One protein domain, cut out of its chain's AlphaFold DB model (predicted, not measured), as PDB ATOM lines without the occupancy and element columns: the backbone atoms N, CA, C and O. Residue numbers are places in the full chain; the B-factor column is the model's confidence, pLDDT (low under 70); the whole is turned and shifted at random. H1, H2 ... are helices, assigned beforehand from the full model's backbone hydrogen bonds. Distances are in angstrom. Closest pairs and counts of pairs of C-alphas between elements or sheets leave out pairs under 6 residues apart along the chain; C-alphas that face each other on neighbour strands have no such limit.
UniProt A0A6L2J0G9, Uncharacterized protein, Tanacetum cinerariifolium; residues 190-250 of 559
ATOM      1  N   SER A 190      49.490  19.666 -42.194       61.28
ATOM      2  CA  SER A 190      48.126  19.992 -42.589       61.28
ATOM      3  C   SER A 190      47.131  19.097 -41.868       61.28
ATOM      4  O   SER A 190      47.316  17.881 -41.791       61.28
ATOM      5  N   ILE A 191      46.040  19.698 -41.391       65.81
ATOM      6  CA  ILE A 191      44.900  18.986 -40.796       65.81
ATOM      7  C   ILE A 191      44.464  17.831 -41.720       65.81
ATOM      8  O   ILE A 191      44.175  16.735 -41.240       65.81
ATOM      9  N   GLN A 192      44.569  18.042 -43.039       70.88
ATOM     10  CA  GLN A 192      44.353  17.038 -44.076       70.88
ATOM     11  C   GLN A 192      45.195  15.765 -43.884       70.88
ATOM     12  O   GLN A 192      44.650  14.674 -43.976       70.88
ATOM     13  N   GLU A 193      46.486  15.853 -43.547       73.50
ATOM     14  CA  GLU A 193      47.323  14.659 -43.342       73.50
ATOM     15  C   GLU A 193      46.900  13.829 -42.123       73.50
ATOM     16  O   GLU A 193      47.141  12.619 -42.072       73.50
ATOM     17  N   MET A 194      46.325  14.473 -41.103       69.44
ATOM     18  CA  MET A 194      45.796  13.777 -39.932       69.44
ATOM     19  C   MET A 194      44.438  13.141 -40.246       69.44
ATOM     20  O   MET A 194      44.161  12.034 -39.781       69.44
ATOM     21  N   GLU A 195      43.596  13.825 -41.017       73.56
ATOM     22  CA  GLU A 195      42.315  13.298 -41.490       73.56
ATOM     23  C   GLU A 195      42.513  12.121 -42.449       73.56
ATOM     24  O   GLU A 195      41.891  11.080 -42.250       73.56
ATOM     25  N   ASP A 196      43.450  12.219 -43.391       79.44
ATOM     26  CA  ASP A 196      43.814  11.151 -44.325       79.44
ATOM     27  C   ASP A 196      44.326   9.905 -43.581       79.44
ATOM     28  O   ASP A 196      43.894   8.790 -43.874       79.44
ATOM     29  N   LEU A 197      45.171  10.072 -42.553       73.81
ATOM     30  CA  LEU A 197      45.664   8.960 -41.728       73.81
ATOM     31  C   LEU A 197      44.544   8.314 -40.886       73.81
ATOM     32  O   LEU A 197      44.468   7.087 -40.777       73.81
ATOM     33  N   LYS A 198      43.626   9.117 -40.327       75.81
ATOM     34  CA  LYS A 198      42.414   8.617 -39.644       75.81
ATOM     35  C   LYS A 198      41.482   7.885 -40.615       75.81
ATOM     36  O   LYS A 198      40.859   6.890 -40.241       75.81
ATOM     37  N   GLN A 199      41.394   8.346 -41.859       76.00
ATOM     38  CA  GLN A 199      40.564   7.738 -42.891       76.00
ATOM     39  C   GLN A 199      41.164   6.414 -43.388       76.00
ATOM     40  O   GLN A 199      40.436   5.427 -43.504       76.00
ATOM     41  N   GLN A 200      42.487   6.349 -43.561       81.12
ATOM     42  CA  GLN A 200      43.230   5.119 -43.853       81.12
ATOM     43  C   GLN A 200      42.996   4.051 -42.774       81.12
ATOM     44  O   GLN A 200      42.693   2.907 -43.108       81.12
ATOM     45  N   TYR A 201      43.038   4.427 -41.491       76.19
ATOM     46  CA  TYR A 201      42.705   3.537 -40.371       76.19
ATOM     47  C   TYR A 201      41.282   2.958 -40.491       76.19
ATOM     48  O   TYR A 201      41.079   1.748 -40.370       76.19
ATOM     49  N   LEU A 202      40.289   3.804 -40.790       73.69
ATOM     50  CA  LEU A 202      38.885   3.400 -40.946       73.69
ATOM     51  C   LEU A 202      38.617   2.525 -42.177       73.69
ATOM     52  O   LEU A 202      37.699   1.701 -42.150       73.69
ATOM     53  N   ASP A 203      39.364   2.704 -43.261       78.69
ATOM     54  CA  ASP A 203      39.193   1.904 -44.474       78.69
ATOM     55  C   ASP A 203      39.945   0.566 -44.388       78.69
ATOM     56  O   ASP A 203      39.413  -0.451 -44.844       78.69
ATOM     57  N   GLU A 204      41.074   0.509 -43.677       74.00
ATOM     58  CA  GLU A 204      41.738  -0.748 -43.315       74.00
ATOM     59  C   GLU A 204      40.834  -1.599 -42.402       74.00
ATOM     60  O   GLU A 204      40.586  -2.773 -42.683       74.00
ATOM     61  N   LEU A 205      40.198  -0.985 -41.394       68.56
ATOM     62  CA  LEU A 205      39.165  -1.622 -40.564       68.56
ATOM     63  C   LEU A 205      38.029  -2.256 -41.387       68.56
ATOM     64  O   LEU A 205      37.644  -3.402 -41.138       68.56
ATOM     65  N   LYS A 206      37.501  -1.549 -42.394       70.38
ATOM     66  CA  LYS A 206      36.448  -2.081 -43.282       70.38
ATOM     67  C   LYS A 206      36.959  -3.202 -44.178       70.38
ATOM     68  O   LYS A 206      36.244  -4.181 -44.383       70.38
ATOM     69  N   ARG A 207      38.174  -3.082 -44.722       69.62
ATOM     70  CA  ARG A 207      38.807  -4.126 -45.548       69.62
ATOM     71  C   ARG A 207      38.899  -5.439 -44.775       69.62
ATOM     72  O   ARG A 207      38.588  -6.497 -45.317       69.62
ATOM     73  N   LEU A 208      39.256  -5.347 -43.500       63.09
ATOM     74  CA  LEU A 208      39.480  -6.482 -42.611       63.09
ATOM     75  C   LEU A 208      38.174  -7.064 -42.051       63.09
ATOM     76  O   LEU A 208      38.045  -8.283 -41.976       63.09
ATOM     77  N   SER A 209      37.162  -6.230 -41.780       60.75
ATOM     78  CA  SER A 209      35.798  -6.679 -41.444       60.75
ATOM     79  C   SER A 209      35.127  -7.501 -42.554       60.75
ATOM     80  O   SER A 209      34.188  -8.241 -42.268       60.75
ATOM     81  N   ASN A 210      35.571  -7.352 -43.805       60.91
ATOM     82  CA  ASN A 210      35.034  -8.065 -44.967       60.91
ATOM     83  C   ASN A 210      35.851  -9.312 -45.350       60.91
ATOM     84  O   ASN A 210      35.485 -10.011 -46.296       60.91
ATOM     85  N   LEU A 211      36.958  -9.599 -44.657       62.31
ATOM     86  CA  LEU A 211      37.743 -10.803 -44.906       62.31
ATOM     87  C   LEU A 211      37.133 -11.974 -44.122       62.31
ATOM     88  O   LEU A 211      37.017 -11.919 -42.899       62.31
ATOM     89  N   GLU A 212      36.766 -13.056 -44.811       56.47
ATOM     90  CA  GLU A 212      36.272 -14.277 -44.165       56.47
ATOM     91  C   GLU A 212      37.432 -14.985 -43.430       56.47
ATOM     92  O   GLU A 212      38.166 -15.809 -43.980       56.47
ATOM     93  N   TYR A 213      37.660 -14.580 -42.180       54.25
ATOM     94  CA  TYR A 213      38.828 -14.962 -41.387       54.25
ATOM     95  C   TYR A 213      38.779 -16.432 -40.937       54.25
ATOM     96  O   TYR A 213      37.988 -16.812 -40.072       54.25
ATOM     97  N   ARG A 214      39.685 -17.254 -41.485       50.62
ATOM     98  CA  ARG A 214      39.921 -18.654 -41.070       50.62
ATOM     99  C   ARG A 214      41.191 -18.872 -40.231       50.62
ATOM    100  O   ARG A 214      41.243 -19.864 -39.513       50.62
ATOM    101  N   ASP A 215      42.175 -17.965 -40.281       57.03
ATOM    102  CA  ASP A 215      43.528 -18.211 -39.746       57.03
ATOM    103  C   ASP A 215      43.934 -17.223 -38.641       57.03
ATOM    104  O   ASP A 215      43.898 -16.007 -38.840       57.03
ATOM    105  N   GLU A 216      44.421 -17.735 -37.505       59.88
ATOM    106  CA  GLU A 216      44.888 -16.913 -36.372       59.88
ATOM    107  C   GLU A 216      46.151 -16.090 -36.701       59.88
ATOM    108  O   GLU A 216      46.340 -15.002 -36.160       59.88
ATOM    109  N   ILE A 217      46.977 -16.556 -37.648       59.62
ATOM    110  CA  ILE A 217      48.204 -15.871 -38.106       59.62
ATOM    111  C   ILE A 217      47.887 -14.462 -38.634       59.62
ATOM    112  O   ILE A 217      48.553 -13.494 -38.273       59.62
ATOM    113  N   LYS A 218      46.807 -14.327 -39.412       64.81
ATOM    114  CA  LYS A 218      46.370 -13.050 -39.994       64.81
ATOM    115  C   LYS A 218      45.777 -12.086 -38.954       64.81
ATOM    116  O   LYS A 218      45.477 -10.948 -39.302       64.81
ATOM    117  N   ILE A 219      45.531 -12.529 -37.714       69.19
ATOM    118  CA  ILE A 219      45.059 -11.677 -36.603       69.19
ATOM    119  C   ILE A 219      46.257 -11.052 -35.867       69.19
ATOM    120  O   ILE A 219      46.165  -9.919 -35.400       69.19
ATOM    121  N   ALA A 220      47.395 -11.750 -35.799       70.38
ATOM    122  CA  ALA A 220      48.628 -11.193 -35.241       70.38
ATOM    123  C   ALA A 220      49.153 -10.029 -36.101       70.38
ATOM    124  O   ALA A 220      49.353  -8.932 -35.585       70.38
ATOM    125  N   GLU A 221      49.250 -10.244 -37.416       72.31
ATOM    126  CA  GLU A 221      49.610  -9.225 -38.418       72.31
ATOM    127  C   GLU A 221      48.666  -8.005 -38.365       72.31
ATOM    128  O   GLU A 221      49.092  -6.853 -38.405       72.31
ATOM    129  N   LEU A 222      47.367  -8.252 -38.170       67.12
ATOM    130  CA  LEU A 222      46.338  -7.224 -37.995       67.12
ATOM    131  C   LEU A 222      46.555  -6.377 -36.731       67.12
ATOM    132  O   LEU A 222      46.459  -5.150 -36.792       67.12
ATOM    133  N   LYS A 223      46.883  -7.008 -35.595       72.12
ATOM    134  CA  LYS A 223      47.182  -6.300 -34.337       72.12
ATOM    135  C   LYS A 223      48.473  -5.482 -34.443       72.12
ATOM    136  O   LYS A 223      48.521  -4.371 -33.922       72.12
ATOM    137  N   GLU A 224      49.488  -5.987 -35.139       78.12
ATOM    138  CA  GLU A 224      50.735  -5.257 -35.397       78.12
ATOM    139  C   GLU A 224      50.496  -4.005 -36.259       78.12
ATOM    140  O   GLU A 224      50.891  -2.905 -35.865       78.12
ATOM    141  N   ASN A 225      49.745  -4.139 -37.358       75.25
ATOM    142  CA  ASN A 225      49.393  -3.025 -38.243       75.25
ATOM    143  C   ASN A 225      48.593  -1.923 -37.522       75.25
ATOM    144  O   ASN A 225      48.906  -0.737 -37.663       75.25
ATOM    145  N   PHE A 226      47.596  -2.285 -36.703       77.00
ATOM    146  CA  PHE A 226      46.830  -1.298 -35.931       77.00
ATOM    147  C   PHE A 226      47.652  -0.618 -34.834       77.00
ATOM    148  O   PHE A 226      47.532   0.596 -34.654       77.00
ATOM    149  N   ASN A 227      48.531  -1.356 -34.150       76.62
ATOM    150  CA  ASN A 227      49.446  -0.777 -33.166       76.62
ATOM    151  C   ASN A 227      50.395   0.243 -33.817       76.62
ATOM    152  O   ASN A 227      50.566   1.341 -33.286       76.62
ATOM    153  N   GLY A 228      50.970  -0.083 -34.981       80.06
ATOM    154  CA  GLY A 228      51.833   0.830 -35.739       80.06
ATOM    155  C   GLY A 228      51.125   2.139 -36.095       80.06
ATOM    156  O   GLY A 228      51.625   3.222 -35.788       80.06
ATOM    157  N   MET A 229      49.912   2.043 -36.647       76.38
ATOM    158  CA  MET A 229      49.123   3.212 -37.050       76.38
ATOM    159  C   MET A 229      48.652   4.058 -35.848       76.38
ATOM    160  O   MET A 229      48.706   5.286 -35.901       76.38
ATOM    161  N   SER A 230      48.279   3.429 -34.723       72.19
ATOM    162  CA  SER A 230      47.940   4.117 -33.458       72.19
ATOM    163  C   SER A 230      49.131   4.902 -32.879       72.19
ATOM    164  O   SER A 230      48.966   6.007 -32.349       72.19
ATOM    165  N   ILE A 231      50.353   4.375 -33.008       80.81
ATOM    166  CA  ILE A 231      51.583   5.077 -32.611       80.81
ATOM    167  C   ILE A 231      51.845   6.281 -33.528       80.81
ATOM    168  O   ILE A 231      52.251   7.339 -33.045       80.81
ATOM    169  N   GLU A 232      51.617   6.148 -34.833       78.19
ATOM    170  CA  GLU A 232      51.841   7.225 -35.803       78.19
ATOM    171  C   GLU A 232      50.841   8.382 -35.646       78.19
ATOM    172  O   GLU A 232      51.255   9.543 -35.604       78.19
ATOM    173  N   ILE A 233      49.557   8.077 -35.423       76.25
ATOM    174  CA  ILE A 233      48.523   9.073 -35.093       76.25
ATOM    175  C   ILE A 233      48.916   9.863 -33.833       76.25
ATOM    176  O   ILE A 233      48.960  11.095 -33.872       76.25
ATOM    177  N   ARG A 234      49.293   9.176 -32.742       77.56
ATOM    178  CA  ARG A 234      49.737   9.823 -31.489       77.56
ATOM    179  C   ARG A 234      51.001  10.673 -31.655       77.56
ATOM    180  O   ARG A 234      51.159  11.673 -30.957       77.56
ATOM    181  N   LYS A 235      51.912  10.304 -32.563       80.94
ATOM    182  CA  LYS A 235      53.098  11.118 -32.889       80.94
ATOM    183  C   LYS A 235      52.714  12.403 -33.625       80.94
ATOM    184  O   LYS A 235      53.143  13.473 -33.194       80.94
ATOM    185  N   LYS A 236      51.900  12.316 -34.686       79.88
ATOM    186  CA  LYS A 236      51.444  13.496 -35.447       79.88
ATOM    187  C   LYS A 236      50.625  14.456 -34.578       79.88
ATOM    188  O   LYS A 236      50.823  15.662 -34.651       79.88
ATOM    189  N   GLU A 237      49.768  13.935 -33.703       74.19
ATOM    190  CA  GLU A 237      48.981  14.751 -32.771       74.19
ATOM    191  C   GLU A 237      49.852  15.514 -31.760       74.19
ATOM    192  O   GLU A 237      49.661  16.716 -31.582       74.19
ATOM    193  N   LYS A 238      50.844  14.864 -31.134       80.38
ATOM    194  CA  LYS A 238      51.779  15.551 -30.222       80.38
ATOM    195  C   LYS A 238      52.564  16.659 -30.922       80.38
ATOM    196  O   LYS A 238      52.808  17.698 -30.314       80.38
ATOM    197  N   LEU A 239      52.931  16.454 -32.189       78.50
ATOM    198  CA  LEU A 239      53.611  17.463 -33.001       78.50
ATOM    199  C   LEU A 239      52.685  18.662 -33.266       78.50
ATOM    200  O   LEU A 239      53.078  19.793 -32.987       78.50
ATOM    201  N   LEU A 240      51.430  18.420 -33.666       75.56
ATOM    202  CA  LEU A 240      50.420  19.472 -33.852       75.56
ATOM    203  C   LEU A 240      50.153  20.261 -32.556       75.56
ATOM    204  O   LEU A 240      50.079  21.489 -32.578       75.56
ATOM    205  N   GLN A 241      50.054  19.586 -31.406       73.56
ATOM    206  CA  GLN A 241      49.942  20.261 -30.109       73.56
ATOM    207  C   GLN A 241      51.167  21.146 -29.841       73.56
ATOM    208  O   GLN A 241      51.021  22.304 -29.456       73.56
ATOM    209  N   GLN A 242      52.380  20.631 -30.056       73.69
ATOM    210  CA  GLN A 242      53.620  21.380 -29.836       73.69
ATOM    211  C   GLN A 242      53.730  22.609 -30.754       73.69
ATOM    212  O   GLN A 242      54.186  23.663 -30.308       73.69
ATOM    213  N   GLU A 243      53.258  22.508 -31.996       74.19
ATOM    214  CA  GLU A 243      53.149  23.623 -32.940       74.19
ATOM    215  C   GLU A 243      52.153  24.692 -32.455       74.19
ATOM    216  O   GLU A 243      52.493  25.877 -32.412       74.19
ATOM    217  N   GLN A 244      50.971  24.290 -31.971       67.00
ATOM    218  CA  GLN A 244      50.001  25.205 -31.352       67.00
ATOM    219  C   GLN A 244      50.580  25.911 -30.114       67.00
ATOM    220  O   GLN A 244      50.432  27.128 -29.964       67.00
ATOM    221  N   TRP A 245      51.298  25.190 -29.244       66.69
ATOM    222  CA  TRP A 245      51.991  25.779 -28.092       66.69
ATOM    223  C   TRP A 245      53.088  26.765 -28.514       66.69
ATOM    224  O   TRP A 245      53.197  27.841 -27.920       66.69
ATOM    225  N   ALA A 246      53.863  26.455 -29.558       69.06
ATOM    226  CA  ALA A 246      54.885  27.349 -30.102       69.06
ATOM    227  C   ALA A 246      54.269  28.623 -30.711       69.06
ATOM    228  O   ALA A 246      54.749  29.731 -30.447       69.06
ATOM    229  N   TYR A 247      53.158  28.504 -31.442       68.75
ATOM    230  CA  TYR A 247      52.414  29.644 -31.982       68.75
ATOM    231  C   TYR A 247      51.871  30.556 -30.866       68.75
ATOM    232  O   TYR A 247      52.053  31.777 -30.901       68.75
ATOM    233  N   LEU A 248      51.267  29.973 -29.825       61.16
ATOM    234  CA  LEU A 248      50.752  30.711 -28.663       61.16
ATOM    235  C   LEU A 248      51.860  31.321 -27.789       61.16
ATOM    236  O   LEU A 248      51.621  32.326 -27.120       61.16
ATOM    237  N   SER A 249      53.064  30.741 -27.782       64.75
ATOM    238  CA  SER A 249      54.223  31.282 -27.059       64.75
ATOM    239  C   SER A 249      54.944  32.404 -27.812       64.75
ATOM    240  O   SER A 249      55.642  33.196 -27.183       64.75
ATOM    241  N   THR A 250      54.807  32.470 -29.138       53.91
ATOM    242  CA  THR A 250      55.442  33.493 -29.989       53.91
ATOM    243  C   THR A 250      54.582  34.748 -30.168       53.91
ATOM    244  O   THR A 250      55.120  35.802 -30.492       53.91
TER     245      THR A 250
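This is residues 190 to 250 of the 559 residues of an uncharacterized protein of Tanacetum cinerariifolium (UniProt A0A6L2J0G9). A long helical hairpin: the long helix H2 makes most of the length, and the shorter helix H1 lies side by side with part of it, running opposite ways. The loop end, residues 209 to 217, and the last stretch of H2, residues 241 to 250, stick out. The printed part has 61 residues with two named helices, H1 then H2, and no named strand; the class is all helix. It is only just extended, close to loose, with a radius of gyration of the C-alphas of 15.8 A, and spans 55 by 18 by 9 A, a rod.

H2, residues 217 to 250, and H1, residues 191 to 209, form a helical hairpin and touch, the closest C-alphas being those of Met 194 and Lys 236, 7.2 A apart. H1 touches H2 with residues 194 to 201 alone, and H2 touches H1 with residues 226 to 237 alone. Their lines stand at a shallow tilt of 15 degrees, opposite ways. In H1 and H2 every O i to N i+4 pair is within hydrogen-bond range.

H2 measures 50.5 A from C-alpha 217 at (48.204, -15.871, -38.106) to C-alpha 250 at (55.442, 33.493, -29.989). H1 measures 27.2 A and begins with C-alpha 191 at (44.900, 18.986, -40.796).

The two C-alphas farthest apart, those of Arg 214 and Thr 250, are 55.5 A apart. The printed part has no cut, and the link from H1 to H2 is short. Mean pLDDT of the printed part is 70.5, with residues 207 to 219 and 244 to 250 among those under 70.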